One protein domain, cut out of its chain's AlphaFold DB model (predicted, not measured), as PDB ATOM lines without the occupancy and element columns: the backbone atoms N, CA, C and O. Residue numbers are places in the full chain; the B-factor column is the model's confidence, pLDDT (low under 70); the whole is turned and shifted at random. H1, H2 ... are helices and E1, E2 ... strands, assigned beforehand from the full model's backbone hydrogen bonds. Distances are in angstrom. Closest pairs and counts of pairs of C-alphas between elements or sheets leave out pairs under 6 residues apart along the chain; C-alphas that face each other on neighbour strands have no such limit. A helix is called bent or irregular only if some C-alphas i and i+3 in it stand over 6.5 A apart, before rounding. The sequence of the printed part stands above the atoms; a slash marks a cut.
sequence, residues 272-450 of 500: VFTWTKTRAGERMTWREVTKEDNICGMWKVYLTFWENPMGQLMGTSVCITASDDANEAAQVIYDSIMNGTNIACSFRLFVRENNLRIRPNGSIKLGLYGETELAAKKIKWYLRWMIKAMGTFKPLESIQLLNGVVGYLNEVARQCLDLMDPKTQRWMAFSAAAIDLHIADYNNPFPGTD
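What this domain is: This is residues 272 to 450 of the 500 residues of the protein "Paired box protein Pax-4" of Folsomia candida (UniProt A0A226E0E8). A strongly twisted sheet of five strands, curled like part of a barrel, wraps round helix H3 near the middle of the domain, while H1 packs on its strands E5, E3 and E4. H4, H5 and arm H6a of the bent helix H6 gather round H3, and H6 lies off the sheet. The printed part has 179 residues, with six named helices and five named strands in the order E1 E2 E3 E4 H1 H2 E5 H3 H4 H5 H6; the class is mixed, helices and strands. The sheet is mixed, in the order E2 E1 E5 E3 E4. The whole is compact, with a radius of gyration of the C-alphas of 16.2 A and spans of 49 by 42 by 28 A.

Where its parts are: E1, residues 272 to 278, begins with C-alpha 272 at (26.086, 1.773, 200.088). E2 is residues 281 to 288, E3 299 to 307, 24.9 A long, and E4 313 to 321. E5, residues 357 to 370, is 26.6 A long and bends by 88 degrees at residue 360. H1 is residues 326 to 338, H2 348 to 353, H3 373 to 387, 20.3 A long, H4 395 to 401 and H5 406 to 415. H6, residues 422 to 440, was assigned as one helix by its hydrogen bonds but is bent, C-alphas 430 and 433 being 7.3 A apart; its arms are H6a, 422 to 430, and H6b, 433 to 440, where C-alpha 440 is at (29.225, -18.952, 190.387).

How they stand to each other: E1 and E2 form an antiparallel hairpin, with N 274 and O 285 at 2.9 A. E1 and E5 are parallel, N 273 and O 369 being 2.7 A apart. E5 and E3 are antiparallel, with N 303 and O 364 at 2.9 A. E3 and E4 form a hairpin, with N 302 and O 319 at 2.9 A. E4, H1, H2 and E5 make a split strand-helix-strand unit, two strands running the same way with E3 between them, and its crossover is right-handed. H1 is on the sheet, its closest C-alphas to E5 being Ala 326 and Ser 363, 5.3 A; H2 only grazes it with residues 348 to 351. The hub H3 touches H5 with residues 382 to 386 alone, at a steep tilt of 60 degrees, closest at the C-alphas of Leu 383 and Ala 413, 6.9 A. H3 and H4 form a helical hairpin, closest at the C-alphas of Tyr 382 and Ser 398, 6.8 A. H3 and H6a only just touch, with 3 pairs of C-alphas within 8 A, closest at Ile 387 and Thr 424, 6.5 A. H6b is apart from H3. In H1 to H5, H6a and H6b each O i to N i+4 pair is within hydrogen-bond range.

The domain as a whole: The two C-alphas farthest apart, those of Arg 279 and Met 310, are 53.6 A apart. The printed part has no cut and no long link. Mean pLDDT of the printed part is 81.0; residues 342 to 346, 387 to 399, 401, 423 and 445 to 450 are under 70.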
ATOM      1  N   VAL A 272      27.399   1.200 200.368       95.06
ATOM      2  CA  VAL A 272      26.086   1.773 200.088       95.06
ATOM      3  C   VAL A 272      25.447   1.002 198.943       95.06
ATOM      4  O   VAL A 272      26.060   0.804 197.896       95.06
ATOM      5  N   PHE A 273      24.211   0.572 199.141       94.38
ATOM      6  CA  PHE A 273      23.402  -0.145 198.172       94.38
ATOM      7  C   PHE A 273      22.277   0.750 197.681       94.38
ATOM      8  O   PHE A 273      21.528   1.354 198.456       94.38
ATOM      9  N   THR A 274      22.125   0.762 196.369       92.69
ATOM     10  CA  THR A 274      21.202   1.639 195.663       92.69
ATOM     11  C   THR A 274      20.321   0.788 194.765       92.69
ATOM     12  O   THR A 274      20.803  -0.107 194.065       92.69
ATOM     13  N   TRP A 275      19.020   1.060 194.769       90.56
ATOM     14  CA  TRP A 275      18.082   0.376 193.887       90.56
ATOM     15  C   TRP A 275      17.850   1.232 192.646       90.56
ATOM     16  O   TRP A 275      17.222   2.285 192.739       90.56
ATOM     17  N   THR A 276      18.362   0.800 191.492       88.69
ATOM     18  CA  THR A 276      18.275   1.581 190.251       88.69
ATOM     19  C   THR A 276      17.386   0.890 189.219       88.69
ATOM     20  O   THR A 276      17.432  -0.327 189.009       88.69
ATOM     21  N   LYS A 277      16.534   1.683 188.560       88.94
ATOM     22  CA  LYS A 277      15.733   1.248 187.410       88.94
ATOM     23  C   LYS A 277      16.572   1.402 186.149       88.94
ATOM     24  O   LYS A 277      16.864   2.518 185.732       88.94
ATOM     25  N   THR A 278      16.942   0.289 185.527       86.69
ATOM     26  CA  THR A 278      17.618   0.278 184.223       86.69
ATOM     27  C   THR A 278      16.636  -0.108 183.117       86.69
ATOM     28  O   THR A 278      15.562  -0.647 183.381       86.69
ATOM     29  N   ARG A 279      17.010   0.101 181.846       89.62
ATOM     30  CA  ARG A 279      16.212  -0.380 180.699       89.62
ATOM     31  C   ARG A 279      16.045  -1.908 180.681       89.62
ATOM     32  O   ARG A 279      15.088  -2.398 180.097       89.62
ATOM     33  N   ALA A 280      16.962  -2.643 181.314       86.50
ATOM     34  CA  ALA A 280      16.930  -4.101 181.428       86.50
ATOM     35  C   ALA A 280      16.137  -4.600 182.655       86.50
ATOM     36  O   ALA A 280      16.076  -5.803 182.890       86.50
ATOM     37  N   GLY A 281      15.544  -3.689 183.435       88.44
ATOM     38  CA  GLY A 281      14.830  -3.992 184.673       88.44
ATOM     39  C   GLY A 281      15.448  -3.317 185.895       88.44
ATOM     40  O   GLY A 281      16.368  -2.501 185.802       88.44
ATOM     41  N   GLU A 282      14.910  -3.645 187.063       84.94
ATOM     42  CA  GLU A 282      15.414  -3.151 188.342       84.94
ATOM     43  C   GLU A 282      16.609  -3.986 188.800       84.94
ATOM     44  O   GLU A 282      16.549  -5.218 188.781       84.94
ATOM     45  N   ARG A 283      17.693  -3.325 189.215       86.38
ATOM     46  CA  ARG A 283      18.885  -4.003 189.721       86.38
ATOM     47  C   ARG A 283      19.417  -3.303 190.966       86.38
ATOM     48  O   ARG A 283      19.411  -2.077 191.062       86.38
ATOM     49  N   MET A 284      19.911  -4.104 191.906       90.75
ATOM     50  CA  MET A 284      20.713  -3.599 193.014       90.75
ATOM     51  C   MET A 284      22.135  -3.304 192.526       90.75
ATOM     52  O   MET A 284      22.809  -4.189 191.995       90.75
ATOM     53  N   THR A 285      22.606  -2.084 192.750       90.38
ATOM     54  CA  THR A 285      24.017  -1.704 192.606       90.38
ATOM     55  C   THR A 285      24.585  -1.337 193.972       90.38
ATOM     56  O   THR A 285      23.830  -1.056 194.905       90.38
ATOM     57  N   TRP A 286      25.907  -1.381 194.118       93.94
ATOM     58  CA  TRP A 286      26.581  -0.940 195.336       93.94
ATOM     59  C   TRP A 286      27.836  -0.136 195.014       93.94
ATOM     60  O   TRP A 286      28.390  -0.255 193.921       93.94
ATOM     61  N   ARG A 287      28.283   0.656 195.989       94.50
ATOM     62  CA  ARG A 287      29.556   1.390 195.984       94.50
ATOM     63  C   ARG A 287      30.170   1.426 197.386       94.50
ATOM     64  O   ARG A 287      29.493   1.092 198.358       94.50
ATOM     65  N   GLU A 288      31.451   1.769 197.484       95.12
ATOM     66  CA  GLU A 288      32.100   2.052 198.778       95.12
ATOM     67  C   GLU A 288      31.491   3.287 199.417       95.12
ATOM     68  O   GLU A 288      31.105   4.215 198.706       95.12
ATOM     69  N   VAL A 289      31.378   3.260 200.746       95.00
ATOM     70  CA  VAL A 289      31.096   4.473 201.515       95.00
ATOM     71  C   VAL A 289      32.311   5.386 201.384       95.00
ATOM     72  O   VAL A 289      33.417   4.987 201.751       95.00
ATOM     73  N   THR A 290      32.109   6.590 200.861       94.75
ATOM     74  CA  THR A 290      33.142   7.629 200.791       94.75
ATOM     75  C   THR A 290      33.003   8.598 201.967       94.75
ATOM     76  O   THR A 290      32.031   8.539 202.723       94.75
ATOM     77  N   LYS A 291      33.980   9.491 202.172       92.94
ATOM     78  CA  LYS A 291      33.936  10.462 203.284       92.94
ATOM     79  C   LYS A 291      32.807  11.486 203.120       92.94
ATOM     80  O   LYS A 291      32.359  12.064 204.102       92.94
ATOM     81  N   GLU A 292      32.349  11.688 201.890       93.88
ATOM     82  CA  GLU A 292      31.297  12.634 201.516       93.88
ATOM     83  C   GLU A 292      29.886  12.053 201.718       93.88
ATOM     84  O   GLU A 292      28.897  12.785 201.664       93.88
ATOM     85  N   ASP A 293      29.767  10.742 201.954       93.75
ATOM     86  CA  ASP A 293      28.475  10.095 202.145       93.75
ATOM     87  C   ASP A 293      27.862  10.434 203.508       93.75
ATOM     88  O   ASP A 293      28.368  10.058 204.568       93.75
ATOM     89  N   ASN A 294      26.681  11.056 203.490       93.19
ATOM     90  CA  ASN A 294      25.879  11.235 204.696       93.19
ATOM     91  C   ASN A 294      25.182   9.920 205.089       93.19
ATOM     92  O   ASN A 294      24.009   9.686 204.779       93.19
ATOM     93  N   ILE A 295      25.906   9.062 205.806       92.88
ATOM     94  CA  ILE A 295      25.389   7.776 206.294       92.88
ATOM     95  C   ILE A 295      24.285   7.921 207.351       92.88
ATOM     96  O   ILE A 295      23.513   6.977 207.539       92.88
ATOM     97  N   CYS A 296      24.158   9.077 208.017       89.38
ATOM     98  CA  CYS A 296      23.155   9.289 209.067       89.38
ATOM     99  C   CYS A 296      21.735   9.133 208.503       89.38
ATOM    100  O   CYS A 296      20.899   8.467 209.110       89.38
ATOM    101  N   GLY A 297      21.492   9.636 207.286       90.94
ATOM    102  CA  GLY A 297      20.198   9.532 206.598       90.94
ATOM    103  C   GLY A 297      19.923   8.188 205.910       90.94
ATOM    104  O   GLY A 297      18.833   7.989 205.373       90.94
ATOM    105  N   MET A 298      20.888   7.266 205.893       95.44
ATOM    106  CA  MET A 298      20.747   5.981 205.209       95.44
ATOM    107  C   MET A 298      20.139   4.907 206.115       95.44
ATOM    108  O   MET A 298      20.275   4.923 207.338       95.44
ATOM    109  N   TRP A 299      19.515   3.906 205.495       94.75
ATOM    110  CA  TRP A 299      19.034   2.721 206.197       94.75
ATOM    111  C   TRP A 299      20.187   1.772 206.489       94.75
ATOM    112  O   TRP A 299      20.876   1.320 205.581       94.75
ATOM    113  N   LYS A 300      20.369   1.411 207.749       93.38
ATOM    114  CA  LYS A 300      21.504   0.628 208.238       93.38
ATOM    115  C   LYS A 300      21.050  -0.789 208.537       93.38
ATOM    116  O   LYS A 300      19.962  -0.994 209.079       93.38
ATOM    117  N   VAL A 301      21.868  -1.775 208.174       91.56
ATOM    118  CA  VAL A 301      21.600  -3.187 208.469       91.56
ATOM    119  C   VAL A 301      22.365  -3.622 209.717       91.56
ATOM    120  O   VAL A 301      23.577  -3.415 209.829       91.56
ATOM    121  N   TYR A 302      21.651  -4.273 210.631       89.88
ATOM    122  CA  TYR A 302      22.161  -4.742 211.914       89.88
ATOM    123  C   TYR A 302      21.947  -6.242 212.083       89.88
ATOM    124  O   TYR A 302      20.977  -6.804 211.569       89.88
ATOM    125  N   LEU A 303      22.816  -6.870 212.866       87.75
ATOM    126  CA  LEU A 303      22.603  -8.200 213.423       87.75
ATOM    127  C   LEU A 303      22.256  -8.058 214.906       87.75
ATOM    128  O   LEU A 303      23.075  -7.565 215.674       87.75
ATOM    129  N   THR A 304      21.050  -8.470 215.293       87.50
ATOM    130  CA  THR A 304      20.533  -8.377 216.667       87.50
ATOM    131  C   THR A 304      20.474  -9.757 217.316       87.50
ATOM    132  O   THR A 304      20.010 -10.721 216.697       87.50
ATOM    133  N   PHE A 305      20.906  -9.834 218.573       88.06
ATOM    134  CA  PHE A 305      20.902 -11.038 219.401       88.06
ATOM    135  C   PHE A 305      19.699 -11.065 220.352       88.06
ATOM    136  O   PHE A 305      19.405 -10.084 221.040       88.06
ATOM    137  N   TRP A 306      19.027 -12.215 220.409       87.38
ATOM    138  CA  TRP A 306      17.854 -12.447 221.250       87.38
ATOM    139  C   TRP A 306      18.184 -13.407 222.377       87.38
ATOM    140  O   TRP A 306      18.686 -14.506 222.133       87.38
ATOM    141  N   GLU A 307      17.840 -13.027 223.599       88.00
ATOM    142  CA  GLU A 307      18.085 -13.821 224.793       88.00
ATOM    143  C   GLU A 307      16.785 -14.233 225.475       88.00
ATOM    144  O   GLU A 307      15.801 -13.498 225.473       88.00
ATOM    145  N   ASN A 308      16.754 -15.422 226.070       85.81
ATOM    146  CA  ASN A 308      15.660 -15.786 226.965       85.81
ATOM    147  C   ASN A 308      15.772 -15.011 228.298       85.81
ATOM    148  O   ASN A 308      16.797 -14.385 228.571       85.81
ATOM    149  N   PRO A 309      14.763 -15.082 229.186       83.56
ATOM    150  CA  PRO A 309      14.835 -14.445 230.505       83.56
ATOM    151  C   PRO A 309      16.011 -14.900 231.387       83.56
ATOM    152  O   PRO A 309      16.326 -14.230 232.364       83.56
ATOM    153  N   MET A 310      16.664 -16.019 231.056       79.12
ATOM    154  CA  MET A 310      17.866 -16.511 231.737       79.12
ATOM    155  C   MET A 310      19.165 -15.924 231.154       79.12
ATOM    156  O   MET A 310      20.250 -16.363 231.532       79.12
ATOM    157  N   GLY A 311      19.070 -14.981 230.211       79.31
ATOM    158  CA  GLY A 311      20.212 -14.398 229.512       79.31
ATOM    159  C   GLY A 311      20.880 -15.369 228.545       79.31
ATOM    160  O   GLY A 311      22.064 -15.222 228.278       79.31
ATOM    161  N   GLN A 312      20.171 -16.402 228.064       77.62
ATOM    162  CA  GLN A 312      20.713 -17.348 227.089       77.62
ATOM    163  C   GLN A 312      20.401 -16.936 225.661       77.62
ATOM    164  O   GLN A 312      19.245 -16.668 225.362       77.62
ATOM    165  N   LEU A 313      21.402 -16.955 224.777       79.88
ATOM    166  CA  LEU A 313      21.266 -16.595 223.375       79.88
ATOM    167  C   LEU A 313      20.410 -17.654 222.684       79.88
ATOM    168  O   LEU A 313      20.839 -18.792 222.504       79.88
ATOM    169  N   MET A 314      19.196 -17.263 222.319       80.38
ATOM    170  CA  MET A 314      18.207 -18.136 221.692       80.38
ATOM    171  C   MET A 314      18.157 -17.971 220.180       80.38
ATOM    172  O   MET A 314      17.634 -18.839 219.487       80.38
ATOM    173  N   GLY A 315      18.668 -16.860 219.652       81.12
ATOM    174  CA  GLY A 315      18.738 -16.674 218.214       81.12
ATOM    175  C   GLY A 315      19.281 -15.324 217.797       81.12
ATOM    176  O   GLY A 315      19.530 -14.433 218.609       81.12
ATOM    177  N   THR A 316      19.437 -15.188 216.486       83.12
ATOM    178  CA  THR A 316      19.932 -13.979 215.835       83.12
ATOM    179  C   THR A 316      18.947 -13.535 214.758       83.12
ATOM    180  O   THR A 316      18.243 -14.349 214.154       83.12
ATOM    181  N   SER A 317      18.847 -12.231 214.519       84.44
ATOM    182  CA  SER A 317      18.045 -11.708 213.416       84.44
ATOM    183  C   SER A 317      18.721 -10.545 212.723       84.44
ATOM    184  O   SER A 317      19.328  -9.694 213.366       84.44
ATOM    185  N   VAL A 318      18.513 -10.463 211.412       86.50
ATOM    186  CA  VAL A 318      18.894  -9.287 210.633       86.50
ATOM    187  C   VAL A 318      17.795  -8.243 210.717       86.50
ATOM    188  O   VAL A 318      16.627  -8.511 210.416       86.50
ATOM    189  N   CYS A 319      18.204  -7.045 211.088       86.19
ATOM    190  CA  CYS A 319      17.379  -5.893 211.385       86.19
ATOM    191  C   CYS A 319      17.775  -4.729 210.468       86.19
ATOM    192  O   CYS A 319      18.896  -4.688 209.966       86.19
ATOM    193  N   ILE A 320      16.851  -3.795 210.224       90.44
ATOM    194  CA  ILE A 320      17.148  -2.534 209.525       90.44
ATOM    195  C   ILE A 320      16.499  -1.375 210.262       90.44
ATOM    196  O   ILE A 320      15.384  -1.533 210.758       90.44
ATOM    197  N   THR A 321      17.165  -0.228 210.293       90.44
ATOM    198  CA  THR A 321      16.609   1.032 210.803       90.44
ATOM    199  C   THR A 321      17.306   2.222 210.146       90.44
ATOM    200  O   THR A 321      18.377   2.053 209.565       90.44
ATOM    201  N   ALA A 322      16.729   3.413 210.267       91.25
ATOM    202  CA  ALA A 322      17.427   4.663 209.988       91.25
ATOM    203  C   ALA A 322      18.294   5.131 211.177       91.25
ATOM    204  O   ALA A 322      19.290   5.813 210.950       91.25
ATOM    205  N   SER A 323      17.971   4.731 212.420       90.50
ATOM    206  CA  SER A 323      18.725   5.160 213.615       90.50
ATOM    207  C   SER A 323      20.199   4.748 213.541       90.50
ATOM    208  O   SER A 323      20.546   3.671 213.035       90.50
ATOM    209  N   ASP A 324      21.063   5.637 214.029       89.38
ATOM    210  CA  ASP A 324      22.497   5.419 214.192       89.38
ATOM    211  C   ASP A 324      22.841   4.560 215.410       89.38
ATOM    212  O   ASP A 324      23.914   3.950 215.431       89.38
ATOM    213  N   ASP A 325      21.949   4.462 216.396       89.44
ATOM    214  CA  ASP A 325      22.147   3.609 217.562       89.44
ATOM    215  C   ASP A 325      21.574   2.207 217.307       89.44
ATOM    216  O   ASP A 325      20.378   1.997 217.101       89.44
ATOM    217  N   ALA A 326      22.458   1.208 217.352       84.56
ATOM    218  CA  ALA A 326      22.117  -0.196 217.169       84.56
ATOM    219  C   ALA A 326      21.187  -0.741 218.272       84.56
ATOM    220  O   ALA A 326      20.427  -1.686 218.031       84.56
ATOM    221  N   ASN A 327      21.254  -0.186 219.484       85.25
ATOM    222  CA  ASN A 327      20.414  -0.590 220.606       85.25
ATOM    223  C   ASN A 327      19.015   0.007 220.485       85.25
ATOM    224  O   ASN A 327      18.035  -0.731 220.582       85.25
ATOM    225  N   GLU A 328      18.921   1.307 220.197       89.00
ATOM    226  CA  GLU A 328      17.649   1.975 219.908       89.00
ATOM    227  C   GLU A 328      16.937   1.289 218.733       89.00
ATOM    228  O   GLU A 328      15.766   0.923 218.826       89.00
ATOM    229  N   ALA A 329      17.680   0.994 217.661       84.81
ATOM    230  CA  ALA A 329      17.202   0.222 216.519       84.81
ATOM    231  C   ALA A 329      16.549  -1.103 216.918       84.81
ATOM    232  O   ALA A 329      15.469  -1.456 216.437       84.81
ATOM    233  N   ALA A 330      17.237  -1.868 217.766       86.62
ATOM    234  CA  ALA A 330      16.749  -3.156 218.210       86.62
ATOM    235  C   ALA A 330      15.514  -2.996 219.087       86.62
ATOM    236  O   ALA A 330      14.556  -3.738 218.877       86.62
ATOM    237  N   GLN A 331      15.508  -2.013 219.993       90.69
ATOM    238  CA  GLN A 331      14.374  -1.717 220.864       90.69
ATOM    239  C   GLN A 331      13.119  -1.391 220.055       90.69
ATOM    240  O   GLN A 331      12.097  -2.046 220.239       90.69
ATOM    241  N   VAL A 332      13.228  -0.509 219.058       87.56
ATOM    242  CA  VAL A 332      12.124  -0.187 218.140       87.56
ATOM    243  C   VAL A 332      11.586  -1.447 217.455       87.56
ATOM    244  O   VAL A 332      10.373  -1.620 217.307       87.56
ATOM    245  N   ILE A 333      12.467  -2.364 217.049       85.19
ATOM    246  CA  ILE A 333      12.068  -3.631 216.424       85.19
ATOM    247  C   ILE A 333      11.396  -4.569 217.429       85.19
ATOM    248  O   ILE A 333      10.417  -5.223 217.079       85.19
ATOM    249  N   TYR A 334      11.885  -4.650 218.662       90.38
ATOM    250  CA  TYR A 334      11.257  -5.443 219.716       90.38
ATOM    251  C   TYR A 334       9.871  -4.922 220.072       90.38
ATOM    252  O   TYR A 334       8.924  -5.706 220.078       90.38
ATOM    253  N   ASP A 335       9.726  -3.614 220.263       90.69
ATOM    254  CA  ASP A 335       8.436  -2.984 220.538       90.69
ATOM    255  C   ASP A 335       7.477  -3.239 219.374       90.69
ATOM    256  O   ASP A 335       6.331  -3.640 219.566       90.69
ATOM    257  N   SER A 336       7.975  -3.135 218.140       85.94
ATOM    258  CA  SER A 336       7.222  -3.483 216.934       85.94
ATOM    259  C   SER A 336       6.743  -4.942 216.930       85.94
ATOM    260  O   SER A 336       5.601  -5.206 216.544       85.94
ATOM    261  N   ILE A 337       7.591  -5.889 217.355       86.94
ATOM    262  CA  ILE A 337       7.262  -7.319 217.468       86.94
ATOM    263  C   ILE A 337       6.201  -7.548 218.549       86.94
ATOM    264  O   ILE A 337       5.225  -8.261 218.298       86.94
ATOM    265  N   MET A 338       6.383  -6.953 219.729       88.06
ATOM    266  CA  MET A 338       5.503  -7.152 220.883       88.06
ATOM    267  C   MET A 338       4.137  -6.492 220.686       88.06
ATOM    268  O   MET A 338       3.119  -7.099 221.007       88.06
ATOM    269  N   ASN A 339       4.096  -5.334 220.026       90.06
ATOM    270  CA  ASN A 339       2.861  -4.635 219.667       90.06
ATOM    271  C   ASN A 339       2.145  -5.255 218.452       90.06
ATOM    272  O   ASN A 339       1.128  -4.739 217.995       90.06
ATOM    273  N   GLY A 340       2.667  -6.353 217.890       83.44
ATOM    274  CA  GLY A 340       2.043  -7.059 216.770       83.44
ATOM    275  C   GLY A 340       2.070  -6.288 215.450       83.44
ATOM    276  O   GLY A 340       1.356  -6.649 214.512       83.44
ATOM    277  N   THR A 341       2.899  -5.250 215.341       80.94
ATOM    278  CA  THR A 341       3.045  -4.516 214.086       80.94
ATOM    279  C   THR A 341       3.700  -5.413 213.031       80.94
ATOM    280  O   THR A 341       4.533  -6.281 213.312       80.94
ATOM    281  N   ASN A 342       3.327  -5.219 211.766       65.31
ATOM    282  CA  ASN A 342       3.878  -5.994 210.653       65.31
ATOM    283  C   ASN A 342       5.275  -5.530 210.211       65.31
ATOM    284  O   ASN A 342       5.731  -5.892 209.123       65.31
ATOM    285  N   ILE A 343       5.984  -4.768 211.046       63.03
ATOM    286  CA  ILE A 343       7.346  -4.345 210.746       63.03
ATOM    287  C   ILE A 343       8.227  -5.602 210.731       63.03
ATOM    288  O   ILE A 343       8.228  -6.437 211.636       63.03
ATOM    289  N   ALA A 344       8.873  -5.811 209.587       55.53
ATOM    290  CA  ALA A 344       9.290  -7.115 209.092       55.53
ATOM    291  C   ALA A 344      10.471  -7.740 209.864       55.53
ATOM    292  O   ALA A 344      11.589  -7.780 209.339       55.53
ATOM    293  N   CYS A 345      10.231  -8.285 211.060       64.06
ATOM    294  CA  CYS A 345      11.150  -9.216 211.709       64.06
ATOM    295  C   CYS A 345      10.729 -10.665 211.445       64.06
ATOM    296  O   CYS A 345       9.620 -11.115 211.727       64.06
ATOM    297  N   SER A 346      11.669 -11.414 210.890       60.59
ATOM    298  CA  SER A 346      11.557 -12.827 210.552       60.59
ATOM    299  C   SER A 346      11.414 -13.752 211.752       60.59
ATOM    300  O   SER A 346      10.991 -14.896 211.597       60.59
ATOM    301  N   PHE A 347      11.836 -13.269 212.915       72.19
ATOM    302  CA  PHE A 347      11.898 -13.992 214.173       72.19
ATOM    303  C   PHE A 347      10.750 -13.595 215.104       72.19
ATOM    304  O   PHE A 347      10.659 -14.129 216.195       72.19
ATOM    305  N   ARG A 348       9.837 -12.711 214.668       81.62
ATOM    306  CA  ARG A 348       8.792 -12.122 215.521       81.62
ATOM    307  C   ARG A 348       7.934 -13.146 216.264       81.62
ATOM    308  O   ARG A 348       7.666 -12.960 217.440       81.62
ATOM    309  N   LEU A 349       7.523 -14.225 215.585       81.94
ATOM    310  CA  LEU A 349       6.693 -15.267 216.194       81.94
ATOM    311  C   LEU A 349       7.489 -16.001 217.266       81.94
ATOM    312  O   LEU A 349       7.045 -16.054 218.400       81.94
ATOM    313  N   PHE A 350       8.708 -16.430 216.940       82.19
ATOM    314  CA  PHE A 350       9.590 -17.114 217.881       82.19
ATOM    315  C   PHE A 350       9.977 -16.233 219.078       82.19
ATOM    316  O   PHE A 350       9.920 -16.694 220.213       82.19
ATOM    317  N   VAL A 351      10.316 -14.960 218.842       86.75
ATOM    318  CA  VAL A 351      10.602 -13.959 219.886       86.75
ATOM    319  C   VAL A 351       9.409 -13.808 220.822       86.75
ATOM    320  O   VAL A 351       9.583 -13.850 222.036       86.75
ATOM    321  N   ARG A 352       8.197 -13.692 220.271       88.44
ATOM    322  CA  ARG A 352       6.967 -13.530 221.050       88.44
ATOM    323  C   ARG A 352       6.580 -14.802 221.805       88.44
ATOM    324  O   ARG A 352       6.298 -14.737 222.993       88.44
ATOM    325  N   GLU A 353       6.599 -15.955 221.139       88.06
ATOM    326  CA  GLU A 353       6.244 -17.264 221.709       88.06
ATOM    327  C   GLU A 353       7.184 -17.680 222.843       88.06
ATOM    328  O   GLU A 353       6.739 -18.277 223.818       88.06
ATOM    329  N   ASN A 354       8.470 -17.329 222.746       84.75
ATOM    330  CA  ASN A 354       9.477 -17.673 223.752       84.75
ATOM    331  C   ASN A 354       9.791 -16.515 224.713       84.75
ATOM    332  O   ASN A 354      10.701 -16.642 225.533       84.75
ATOM    333  N   ASN A 355       9.060 -15.397 224.619       89.31
ATOM    334  CA  ASN A 355       9.266 -14.185 225.418       89.31
ATOM    335  C   ASN A 355      10.743 -13.745 225.469       89.31
ATOM    336  O   ASN A 355      11.308 -13.481 226.535       89.31
ATOM    337  N   LEU A 356      11.391 -13.745 224.303       89.31
ATOM    338  CA  LEU A 356      12.795 -13.368 224.180       89.31
ATOM    339  C   LEU A 356      12.943 -11.861 224.331       89.31
ATOM    340  O   LEU A 356      12.083 -11.109 223.889       89.31
ATOM    341  N   ARG A 357      14.057 -11.425 224.906       91.56
ATOM    342  CA  ARG A 357      14.449 -10.024 225.056       91.56
ATOM    343  C   ARG A 357      15.635  -9.727 224.151       91.56
ATOM    344  O   ARG A 357      16.373 -10.631 223.763       91.56
ATOM    345  N   ILE A 358      15.822  -8.460 223.811       91.38
ATOM    346  CA  ILE A 358      17.050  -8.026 223.145       91.38
ATOM    347  C   ILE A 358      18.193  -8.128 224.150       91.38
ATOM    348  O   ILE A 358      18.046  -7.715 225.301       91.38
ATOM    349  N   ARG A 359      19.343  -8.634 223.708       85.38
ATOM    350  CA  ARG A 359      20.574  -8.557 224.491       85.38
ATOM    351  C   ARG A 359      21.055  -7.097 224.564       85.38
ATOM    352  O   ARG A 359      21.280  -6.501 223.508       85.38
ATOM    353  N   PRO A 360      21.282  -6.513 225.752       81.19
ATOM    354  CA  PRO A 360      21.859  -5.172 225.869       81.19
ATOM    355  C   PRO A 360      23.221  -5.095 225.167       81.19
ATOM    356  O   PRO A 360      24.084  -5.941 225.414       81.19
ATOM    357  N   ASN A 361      23.431  -4.103 224.293       83.06
ATOM    358  CA  ASN A 361      24.625  -4.006 223.434       83.06
ATOM    359  C   ASN A 361      24.836  -5.233 222.532       83.06
ATOM    360  O   ASN A 361      25.949  -5.535 222.106       83.06
ATOM    361  N   GLY A 362      23.761  -5.972 222.266       81.06
ATOM    362  CA  GLY A 362      23.743  -7.161 221.431       81.06
ATOM    363  C   GLY A 362      23.308  -6.876 219.999       81.06
ATOM    364  O   GLY A 362      22.769  -7.761 219.343       81.06
ATOM    365  N   SER A 363      23.497  -5.655 219.513       87.19
ATOM    366  CA  SER A 363      23.275  -5.324 218.110       87.19
ATOM    367  C   SER A 363      24.575  -4.869 217.476       87.19
ATOM    368  O   SER A 363      25.260  -3.999 218.007       87.19
ATOM    369  N   ILE A 364      24.909  -5.453 216.330       87.75
ATOM    370  CA  ILE A 364      26.153  -5.180 215.609       87.75
ATOM    371  C   ILE A 364      25.819  -4.575 214.252       87.75
ATOM    372  O   ILE A 364      25.023  -5.132 213.493       87.75
ATOM    373  N   LYS A 365      26.449  -3.442 213.937       90.06
ATOM    374  CA  LYS A 365      26.395  -2.826 212.607       90.06
ATOM    375  C   LYS A 365      27.128  -3.707 211.602       90.06
ATOM    376  O   LYS A 365      28.291  -4.058 211.805       90.06
ATOM    377  N   LEU A 366      26.468  -4.017 210.489       89.25
ATOM    378  CA  LEU A 366      27.062  -4.822 209.420       89.25
ATOM    379  C   LEU A 366      27.832  -3.989 208.387       89.25
ATOM    380  O   LEU A 366      28.383  -4.559 207.454       89.25
ATOM    381  N   GLY A 367      27.858  -2.657 208.511       90.44
ATOM    382  CA  GLY A 367      28.475  -1.777 207.507       90.44
ATOM    383  C   GLY A 367      27.771  -1.823 206.145       90.44
ATOM    384  O   GLY A 367      28.386  -1.561 205.117       90.44
ATOM    385  N   LEU A 368      26.490  -2.200 206.131       92.75
ATOM    386  CA  LEU A 368      25.658  -2.234 204.934       92.75
ATOM    387  C   LEU A 368      24.616  -1.133 205.047       92.75
ATOM    388  O   LEU A 368      23.822  -1.123 205.995       92.75
ATOM    389  N   TYR A 369      24.620  -0.240 204.070       95.12
ATOM    390  CA  TYR A 369      23.753   0.926 204.023       95.12
ATOM    391  C   TYR A 369      22.853   0.834 202.794       95.12
ATOM    392  O   TYR A 369      23.307   0.466 201.719       95.12
ATOM    393  N   GLY A 370      21.571   1.140 202.932       94.88
ATOM    394  CA  GLY A 370      20.647   1.311 201.820       94.88
ATOM    395  C   GLY A 370      20.266   2.778 201.690       94.88
ATOM    396  O   GLY A 370      19.749   3.352 202.647       94.88
ATOM    397  N   GLU A 371      20.443   3.367 200.507       94.62
ATOM    398  CA  GLU A 371      19.964   4.739 200.235       94.62
ATOM    399  C   GLU A 371      18.438   4.846 200.357       94.62
ATOM    400  O   GLU A 371      17.892   5.897 200.667       94.62
ATOM    401  N   THR A 372      17.733   3.733 200.143       93.38
ATOM    402  CA  THR A 372      16.281   3.637 200.307       93.38
ATOM    403  C   THR A 372      15.917   2.485 201.235       93.38
ATOM    404  O   THR A 372      16.625   1.474 201.313       93.38
ATOM    405  N   GLU A 373      14.753   2.583 201.881       90.75
ATOM    406  CA  GLU A 373      14.221   1.495 202.707       90.75
ATOM    407  C   GLU A 373      14.072   0.200 201.891       90.75
ATOM    408  O   GLU A 373      14.309  -0.896 202.398       90.75
ATOM    409  N   LEU A 374      13.710   0.307 200.606       88.38
ATOM    410  CA  LEU A 374      13.577  -0.841 199.712       88.38
ATOM    411  C   LEU A 374      14.917  -1.562 199.511       88.38
ATOM    412  O   LEU A 374      14.957  -2.788 199.627       88.38
ATOM    413  N   ALA A 375      16.004  -0.824 199.268       88.19
ATOM    414  CA  ALA A 375      17.342  -1.399 199.139       88.19
ATOM    415  C   ALA A 375      17.747  -2.133 200.429       88.19
ATOM    416  O   ALA A 375      18.077  -3.320 200.392       88.19
ATOM    417  N   ALA A 376      17.596  -1.483 201.589       89.00
ATOM    418  CA  ALA A 376      17.884  -2.100 202.882       89.00
ATOM    419  C   ALA A 376      16.995  -3.320 203.169       89.00
ATOM    420  O   ALA A 376      17.477  -4.340 203.662       89.00
ATOM    421  N   LYS A 377      15.707  -3.277 202.802       85.50
ATOM    422  CA  LYS A 377      14.802  -4.434 202.877       85.50
ATOM    423  C   LYS A 377      15.328  -5.591 202.034       85.50
ATOM    424  O   LYS A 377      15.333  -6.710 202.532       85.50
ATOM    425  N   LYS A 378      15.796  -5.361 200.806       84.31
ATOM    426  CA  LYS A 378      16.335  -6.423 199.938       84.31
ATOM    427  C   LYS A 378      17.622  -7.037 200.505       84.31
ATOM    428  O   LYS A 378      17.718  -8.262 200.553       84.31
ATOM    429  N   ILE A 379      18.545  -6.224 201.028       85.94
ATOM    430  CA  ILE A 379      19.756  -6.708 201.724       85.94
ATOM    431  C   ILE A 379      19.378  -7.519 202.962       85.94
ATOM    432  O   ILE A 379      19.839  -8.645 203.140       85.94
ATOM    433  N   LYS A 380      18.488  -6.974 203.805       86.25
ATOM    434  CA  LYS A 380      17.975  -7.674 204.983       86.25
ATOM    435  C   LYS A 380      17.379  -9.008 204.591       86.25
ATOM    436  O   LYS A 380      17.634  -9.989 205.268       86.25
ATOM    437  N   TRP A 381      16.567  -9.049 203.540       80.00
ATOM    438  CA  TRP A 381      15.955 -10.281 203.061       80.00
ATOM    439  C   TRP A 381      16.999 -11.303 202.635       80.00
ATOM    440  O   TRP A 381      16.849 -12.458 203.011       80.00
ATOM    441  N   TYR A 382      18.062 -10.890 201.947       80.06
ATOM    442  CA  TYR A 382      19.167 -11.773 201.587       80.06
ATOM    443  C   TYR A 382      19.899 -12.333 202.797       80.06
ATOM    444  O   TYR A 382      20.018 -13.543 202.939       80.06
ATOM    445  N   LEU A 383      20.350 -11.465 203.702       81.81
ATOM    446  CA  LEU A 383      21.090 -11.895 204.885       81.81
ATOM    447  C   LEU A 383      20.206 -12.706 205.826       81.81
ATOM    448  O   LEU A 383      20.633 -13.722 206.357       81.81
ATOM    449  N   ARG A 384      18.942 -12.300 205.992       75.00
ATOM    450  CA  ARG A 384      17.916 -13.087 206.679       75.00
ATOM    451  C   ARG A 384      17.801 -14.447 206.028       75.00
ATOM    452  O   ARG A 384      17.687 -15.422 206.744       75.00
ATOM    453  N   TRP A 385      17.742 -14.505 204.708       73.44
ATOM    454  CA  TRP A 385      17.594 -15.750 203.984       73.44
ATOM    455  C   TRP A 385      18.838 -16.627 204.131       73.44
ATOM    456  O   TRP A 385      18.678 -17.809 204.363       73.44
ATOM    457  N   MET A 386      20.042 -16.060 204.149       71.38
ATOM    458  CA  MET A 386      21.263 -16.792 204.482       71.38
ATOM    459  C   MET A 386      21.268 -17.316 205.924       71.38
ATOM    460  O   MET A 386      21.574 -18.476 206.162       71.38
ATOM    461  N   ILE A 387      20.871 -16.481 206.886       66.75
ATOM    462  CA  ILE A 387      20.806 -16.835 208.313       66.75
ATOM    463  C   ILE A 387      19.642 -17.798 208.605       66.75
ATOM    464  O   ILE A 387      19.694 -18.581 209.547       66.75
ATOM    465  N   LYS A 388      18.573 -17.751 207.804       59.34
ATOM    466  CA  LYS A 388      17.318 -18.493 207.991       59.34
ATOM    467  C   LYS A 388      16.918 -19.298 206.762       59.34
ATOM    468  O   LYS A 388      15.726 -19.355 206.465       59.34
ATOM    469  N   ALA A 389      17.827 -19.927 206.033       54.53
ATOM    470  CA  ALA A 389      17.464 -20.753 204.874       54.53
ATOM    471  C   ALA A 389      16.802 -22.094 205.272       54.53
ATOM    472  O   ALA A 389      17.085 -23.147 204.714       54.53
ATOM    473  N   MET A 390      15.837 -22.016 206.193       46.34
ATOM    474  CA  MET A 390      14.597 -22.776 206.194       46.34
ATOM    475  C   MET A 390      13.421 -21.788 206.361       46.34
ATOM    476  O   MET A 390      13.291 -21.116 207.389       46.34
ATOM    477  N   GLY A 391      12.545 -21.704 205.348       42.16
ATOM    478  CA  GLY A 391      11.128 -21.398 205.594       42.16
ATOM    479  C   GLY A 391      10.464 -20.157 204.977       42.16
ATOM    480  O   GLY A 391       9.394 -19.794 205.459       42.16
ATOM    481  N   THR A 392      10.986 -19.484 203.939       37.59
ATOM    482  CA  THR A 392      10.171 -18.470 203.217       37.59
ATOM    483  C   THR A 392      10.239 -18.552 201.695       37.59
ATOM    484  O   THR A 392      11.259 -18.919 201.118       37.59
ATOM    485  N   PHE A 393       9.123 -18.173 201.063       39.66
ATOM    486  CA  PHE A 393       8.859 -18.305 199.635       39.66
ATOM    487  C   PHE A 393       9.742 -17.403 198.757       39.66
ATOM    488  O   PHE A 393       9.861 -16.201 198.984       39.66
ATOM    489  N   LYS A 394      10.272 -18.040 197.704       52.25
ATOM    490  CA  LYS A 394      11.032 -17.523 196.547       52.25
ATOM    491  C   LYS A 394      12.493 -17.060 196.759       52.25
ATOM    492  O   LYS A 394      12.861 -15.957 196.349       52.25
ATOM    493  N   PRO A 395      13.365 -17.942 197.287       58.41
ATOM    494  CA  PRO A 395      14.823 -17.765 197.303       58.41
ATOM    495  C   PRO A 395      15.425 -17.286 195.976       58.41
ATOM    496  O   PRO A 395      16.203 -16.337 195.938       58.41
ATOM    497  N   LEU A 396      15.002 -17.915 194.877       60.84
ATOM    498  CA  LEU A 396      15.580 -17.711 193.554       60.84
ATOM    499  C   LEU A 396      15.370 -16.285 193.029       60.84
ATOM    500  O   LEU A 396      16.304 -15.688 192.506       60.84
ATOM    501  N   GLU A 397      14.181 -15.707 193.225       65.50
ATOM    502  CA  GLU A 397      13.893 -14.326 192.810       65.50
ATOM    503  C   GLU A 397      14.773 -13.330 193.581       65.50
ATOM    504  O   GLU A 397      15.278 -12.372 193.006       65.50
ATOM    505  N   SER A 398      15.018 -13.570 194.874       61.34
ATOM    506  CA  SER A 398      15.888 -12.698 195.676       61.34
ATOM    507  C   SER A 398      17.336 -12.763 195.199       61.34
ATOM    508  O   SER A 398      17.965 -11.724 195.025       61.34
ATOM    509  N   ILE A 399      17.850 -13.963 194.927       66.25
ATOM    510  CA  ILE A 399      19.209 -14.162 194.412       66.25
ATOM    511  C   ILE A 399      19.380 -13.498 193.041       66.25
ATOM    512  O   ILE A 399      20.349 -12.773 192.825       66.25
ATOM    513  N   GLN A 400      18.416 -13.686 192.136       72.12
ATOM    514  CA  GLN A 400      18.435 -13.077 190.805       72.12
ATOM    515  C   GLN A 400      18.438 -11.544 190.877       72.12
ATOM    516  O   GLN A 400      19.202 -10.900 190.160       72.12
ATOM    517  N   LEU A 401      17.643 -10.957 191.778       66.12
ATOM    518  CA  LEU A 401      17.611  -9.506 192.003       66.12
ATOM    519  C   LEU A 401      18.911  -8.953 192.607       66.12
ATOM    520  O   LEU A 401      19.220  -7.773 192.444       66.12
ATOM    521  N   LEU A 402      19.665  -9.795 193.311       71.94
ATOM    522  CA  LEU A 402      20.918  -9.444 193.984       71.94
ATOM    523  C   LEU A 402      22.154  -9.828 193.169       71.94
ATOM    524  O   LEU A 402      23.283  -9.691 193.641       71.94
ATOM    525  N   ASN A 403      21.959 -10.290 191.938       73.62
ATOM    526  CA  ASN A 403      23.029 -10.727 191.063       73.62
ATOM    527  C   ASN A 403      24.098  -9.627 190.877       73.62
ATOM    528  O   ASN A 403      23.819  -8.513 190.417       73.62
ATOM    529  N   GLY A 404      25.343  -9.953 191.231       76.69
ATOM    530  CA  GLY A 404      26.494  -9.040 191.248       76.69
ATOM    531  C   GLY A 404      26.838  -8.464 192.626       76.69
ATOM    532  O   GLY A 404      27.908  -7.888 192.792       76.69
ATOM    533  N   VAL A 405      25.971  -8.643 193.625       80.88
ATOM    534  CA  VAL A 405      26.219  -8.200 195.012       80.88
ATOM    535  C   VAL A 405      26.281  -9.375 195.995       80.88
ATOM    536  O   VAL A 405      26.796  -9.242 197.102       80.88
ATOM    537  N   VAL A 406      25.805 -10.547 195.558       79.62
ATOM    538  CA  VAL A 406      25.715 -11.793 196.335       79.62
ATOM    539  C   VAL A 406      27.056 -12.212 196.945       79.62
ATOM    540  O   VAL A 406      27.101 -12.542 198.124       79.62
ATOM    541  N   GLY A 407      28.155 -12.153 196.181       80.88
ATOM    542  CA  GLY A 407      29.481 -12.558 196.669       80.88
ATOM    543  C   GLY A 407      29.954 -11.733 197.869       80.88
ATOM    544  O   GLY A 407      30.403 -12.290 198.865       80.88
ATOM    545  N   TYR A 408      29.760 -10.414 197.815       85.12
ATOM    546  CA  TYR A 408      30.097  -9.525 198.924       85.12
ATOM    547  C   TYR A 408      29.185  -9.743 200.138       85.12
ATOM    548  O   TYR A 408      29.662  -9.831 201.266       85.12
ATOM    549  N   LEU A 409      27.873  -9.889 199.930       83.50
ATOM    550  CA  LEU A 409      26.952 -10.159 201.039       83.50
ATOM    551  C   LEU A 409      27.240 -11.509 201.723       83.50
ATOM    552  O   LEU A 409      27.083 -11.615 202.939       83.50
ATOM    553  N   ASN A 410      27.683 -12.518 200.965       81.06
ATOM    554  CA  ASN A 410      28.132 -13.805 201.498       81.06
ATOM    555  C   ASN A 410      29.398 -13.645 202.358       81.06
ATOM    556  O   ASN A 410      29.475 -14.195 203.453       81.06
ATOM    557  N   GLU A 411      30.354 -12.830 201.912       82.44
ATOM    558  CA  GLU A 411      31.551 -12.510 202.695       82.44
ATOM    559  C   GLU A 411      31.202 -11.821 204.023       82.44
ATOM    560  O   GLU A 411      31.650 -12.245 205.087       82.44
ATOM    561  N   VAL A 412      30.296 -10.840 204.004       83.38
ATOM    562  CA  VAL A 412      29.817 -10.185 205.234       83.38
ATOM    563  C   VAL A 412      29.113 -11.177 206.165       83.38
ATOM    564  O   VAL A 412      29.305 -11.133 207.382       83.38
ATOM    565  N   ALA A 413      28.331 -12.112 205.616       81.19
ATOM    566  CA  ALA A 413      27.710 -13.170 206.409       81.19
ATOM    567  C   ALA A 413      28.759 -14.093 207.060       81.19
ATOM    568  O   ALA A 413      28.608 -14.445 208.231       81.19
ATOM    569  N   ARG A 414      29.841 -14.436 206.347       80.75
ATOM    570  CA  ARG A 414      30.966 -15.234 206.871       80.75
ATOM    571  C   ARG A 414      31.734 -14.520 207.976       80.75
ATOM    572  O   ARG A 414      32.041 -15.140 208.987       80.75
ATOM    573  N   GLN A 415      31.973 -13.218 207.836       81.94
ATOM    574  CA  GLN A 415      32.623 -12.402 208.873       81.94
ATOM    575  C   GLN A 415      31.821 -12.335 210.178       81.94
ATOM    576  O   GLN A 415      32.376 -12.030 211.235       81.94
ATOM    577  N   CYS A 416      30.517 -12.603 210.110       77.75
ATOM    578  CA  CYS A 416      29.630 -12.638 211.267       77.75
ATOM    579  C   CYS A 416      29.345 -14.062 211.763       77.75
ATOM    580  O   CYS A 416      28.560 -14.221 212.696       77.75
ATOM    581  N   LEU A 417      29.924 -15.092 211.136       79.44
ATOM    582  CA  LEU A 417      29.554 -16.487 211.363       79.44
ATOM    583  C   LEU A 417      29.779 -16.918 212.815       79.44
ATOM    584  O   LEU A 417      28.883 -17.473 213.438       79.44
ATOM    585  N   ASP A 418      30.938 -16.606 213.378       77.06
ATOM    586  CA  ASP A 418      31.324 -16.893 214.767       77.06
ATOM    587  C   ASP A 418      30.412 -16.239 215.823       77.06
ATOM    588  O   ASP A 418      30.375 -16.695 216.966       77.06
ATOM    589  N   LEU A 419      29.657 -15.205 215.448       74.38
ATOM    590  CA  LEU A 419      28.691 -14.526 216.315       74.38
ATOM    591  C   LEU A 419      27.302 -15.171 216.282       74.38
ATOM    592  O   LEU A 419      26.470 -14.906 217.149       74.38
ATOM    593  N   MET A 420      27.021 -15.985 215.265       75.94
ATOM    594  CA  MET A 420      25.735 -16.662 215.130       75.94
ATOM    595  C   MET A 420      25.617 -17.791 216.154       75.94
ATOM    596  O   MET A 420      26.614 -18.289 216.673       75.94
ATOM    597  N   ASP A 421      24.398 -18.232 216.453       73.38
ATOM    598  CA  ASP A 421      24.214 -19.391 217.321       73.38
ATOM    599  C   ASP A 421      24.789 -20.677 216.673       73.38
ATOM    600  O   ASP A 421      24.871 -20.779 215.442       73.38
ATOM    601  N   PRO A 422      25.165 -21.702 217.464       72.69
ATOM    602  CA  PRO A 422      25.856 -22.886 216.947       72.69
ATOM    603  C   PRO A 422      25.064 -23.695 215.913       72.69
ATOM    604  O   PRO A 422      25.648 -24.491 215.173       72.69
ATOM    605  N   LYS A 423      23.729 -23.572 215.883       69.69
ATOM    606  CA  LYS A 423      22.900 -24.246 214.877       69.69
ATOM    607  C   LYS A 423      23.051 -23.537 213.534       69.69
ATOM    608  O   LYS A 423      23.376 -24.187 212.542       69.69
ATOM    609  N   THR A 424      22.928 -22.215 213.534       72.62
ATOM    610  CA  THR A 424      23.141 -21.375 212.348       72.62
ATOM    611  C   THR A 424      24.575 -21.500 211.815       72.62
ATOM    612  O   THR A 424      24.765 -21.673 210.611       72.62
ATOM    613  N   GLN A 425      25.586 -21.521 212.694       76.12
ATOM    614  CA  GLN A 425      26.992 -21.728 212.311       76.12
ATOM    615  C   GLN A 425      27.216 -23.025 211.531       76.12
ATOM    616  O   GLN A 425      27.813 -23.018 210.455       76.12
ATOM    617  N   ARG A 426      26.715 -24.146 212.067       73.50
ATOM    618  CA  ARG A 426      26.827 -25.461 211.425       73.50
ATOM    619  C   ARG A 426      26.133 -25.480 210.071       73.50
ATOM    620  O   ARG A 426      26.690 -26.013 209.117       73.50
ATOM    621  N   TRP A 427      24.959 -24.858 209.975       73.25
ATOM    622  CA  TRP A 427      24.224 -24.777 208.717       73.25
ATOM    623  C   TRP A 427      24.987 -24.017 207.637       73.25
ATOM    624  O   TRP A 427      25.140 -24.502 206.515       73.25
ATOM    625  N   MET A 428      25.511 -22.849 207.994       75.19
ATOM    626  CA  MET A 428      26.300 -22.006 207.105       75.19
ATOM    627  C   MET A 428      27.585 -22.704 206.650       75.19
ATOM    628  O   MET A 428      27.906 -22.687 205.465       75.19
ATOM    629  N   ALA A 429      28.290 -23.378 207.563       78.56
ATOM    630  CA  ALA A 429      29.485 -24.147 207.219       78.56
ATOM    631  C   ALA A 429      29.175 -25.272 206.217       78.56
ATOM    632  O   ALA A 429      29.934 -25.507 205.280       78.56
ATOM    633  N   PHE A 430      28.035 -25.940 206.389       72.12
ATOM    634  CA  PHE A 430      27.619 -27.054 205.546       72.12
ATOM    635  C   PHE A 430      27.141 -26.637 204.155       72.12
ATOM    636  O   PHE A 430      27.385 -27.321 203.162       72.12
ATOM    637  N   SER A 431      26.434 -25.512 204.085       73.69
ATOM    638  CA  SER A 431      25.886 -24.986 202.839       73.69
ATOM    639  C   SER A 431      26.903 -24.163 202.047       73.69
ATOM    640  O   SER A 431      26.718 -24.027 200.842       73.69
ATOM    641  N   ALA A 432      27.986 -23.675 202.668       79.38
ATOM    642  CA  ALA A 432      28.966 -22.768 202.065       79.38
ATOM    643  C   ALA A 432      29.397 -23.159 200.641       79.38
ATOM    644  O   ALA A 432      29.258 -22.351 199.728       79.38
ATOM    645  N   ALA A 433      29.840 -24.401 200.426       79.38
ATOM    646  CA  ALA A 433      30.309 -24.846 199.111       79.38
ATOM    647  C   ALA A 433      29.196 -24.827 198.048       79.38
ATOM    648  O   ALA A 433      29.413 -24.429 196.907       79.38
ATOM    649  N   ALA A 434      27.980 -25.225 198.424       77.50
ATOM    650  CA  ALA A 434      26.830 -25.187 197.529       77.50
ATOM    651  C   ALA A 434      26.340 -23.746 197.284       77.50
ATOM    652  O   ALA A 434      25.861 -23.448 196.191       77.50
ATOM    653  N   ILE A 435      26.500 -22.843 198.263       78.44
ATOM    654  CA  ILE A 435      26.231 -21.411 198.096       78.44
ATOM    655  C   ILE A 435      27.211 -20.855 197.064       78.44
ATOM    656  O   ILE A 435      26.775 -20.219 196.112       78.44
ATOM    657  N   ASP A 436      28.506 -21.146 197.199       79.81
ATOM    658  CA  ASP A 436      29.538 -20.670 196.273       79.81
ATOM    659  C   ASP A 436      29.319 -21.184 194.846       79.81
ATOM    660  O   ASP A 436      29.386 -20.406 193.894       79.81
ATOM    661  N   LEU A 437      28.973 -22.467 194.686       80.06
ATOM    662  CA  LEU A 437      28.626 -23.041 193.382       80.06
ATOM    663  C   LEU A 437      27.401 -22.364 192.755       80.06
ATOM    664  O   LEU A 437      27.389 -22.134 191.546       80.06
ATOM    665  N   HIS A 438      26.383 -22.027 193.553       78.75
ATOM    666  CA  HIS A 438      25.211 -21.303 193.060       78.75
ATOM    667  C   HIS A 438      25.516 -19.839 192.722       78.75
ATOM    668  O   HIS A 438      24.972 -19.298 191.763       78.75
ATOM    669  N   ILE A 439      26.390 -19.187 193.493       76.62
ATOM    670  CA  ILE A 439      26.861 -17.826 193.202       76.62
ATOM    671  C   ILE A 439      27.635 -17.803 191.878       76.62
ATOM    672  O   ILE A 439      27.477 -16.862 191.103       76.62
ATOM    673  N   ALA A 440      28.453 -18.826 191.620       81.12
ATOM    674  CA  ALA A 440      29.225 -18.952 190.387       81.12
ATOM    675  C   ALA A 440      28.347 -19.287 189.167       81.12
ATOM    676  O   ALA A 440      28.584 -18.761 188.080       81.12
ATOM    677  N   ASP A 441      27.330 -20.135 189.339       81.62
ATOM    678  CA  ASP A 441      26.373 -20.499 188.293       81.62
ATOM    679  C   ASP A 441      24.961 -20.677 188.870       81.62
ATOM    680  O   ASP A 441      24.678 -21.624 189.608       81.62
ATOM    681  N   TYR A 442      24.046 -19.793 188.462       75.06
ATOM    682  CA  TYR A 442      22.643 -19.793 188.887       75.06
ATOM    683  C   TYR A 442      21.865 -21.055 188.492       75.06
ATOM    684  O   TYR A 442      20.773 -21.277 189.019       75.06
ATOM    685  N   ASN A 443      22.391 -21.869 187.571       78.62
ATOM    686  CA  ASN A 443      21.790 -23.153 187.213       78.62
ATOM    687  C   ASN A 443      22.058 -24.242 188.260       78.62
ATOM    688  O   ASN A 443      21.336 -25.241 188.288       78.62
ATOM    689  N   ASN A 444      23.062 -24.070 189.127       77.31
ATOM    690  CA  ASN A 444      23.294 -25.001 190.223       77.31
ATOM    691  C   ASN A 444      22.143 -24.923 191.237       77.31
ATOM    692  O   ASN A 444      21.625 -23.838 191.504       77.31
ATOM    693  N   PRO A 445      21.718 -26.042 191.839       69.06
ATOM    694  CA  PRO A 445      20.684 -26.020 192.864       69.06
ATOM    695  C   PRO A 445      21.180 -25.261 194.100       69.06
ATOM    696  O   PRO A 445      22.283 -25.498 194.593       69.06
ATOM    697  N   PHE A 446      20.356 -24.352 194.619       64.44
ATOM    698  CA  PHE A 446      20.705 -23.603 195.821       64.44
ATOM    699  C   PHE A 446      20.615 -24.498 197.079       64.44
ATOM    700  O   PHE A 446      19.605 -25.195 197.253       64.44
ATOM    701  N   PRO A 447      21.602 -24.486 197.995       64.19
ATOM    702  CA  PRO A 447      21.572 -25.304 199.211       64.19
ATOM    703  C   PRO A 447      20.362 -25.022 200.106       64.19
ATOM    704  O   PRO A 447      19.976 -23.882 200.324       64.19
ATOM    705  N   GLY A 448      19.763 -26.078 200.657       56.19
ATOM    706  CA  GLY A 448      18.604 -25.976 201.553       56.19
ATOM    707  C   GLY A 448      17.258 -25.961 200.829       56.19
ATOM    708  O   GLY A 448      16.220 -25.956 201.477       56.19
ATOM    709  N   THR A 449      17.256 -25.998 199.493       54.22
ATOM    710  CA  THR A 449      16.043 -26.297 198.707       54.22
ATOM    711  C   THR A 449      15.902 -27.783 198.373       54.22
ATOM    712  O   THR A 449      14.820 -28.232 197.997       54.22
ATOM    713  N   ASP A 450      16.975 -28.561 198.536       59.50
ATOM    714  CA  ASP A 450      16.945 -30.011 198.379       59.50
ATOM    715  C   ASP A 450      16.487 -30.654 199.695       59.50
ATOM    716  O   ASP A 450      17.139 -30.484 200.729       59.50
TER     717      ASP A 450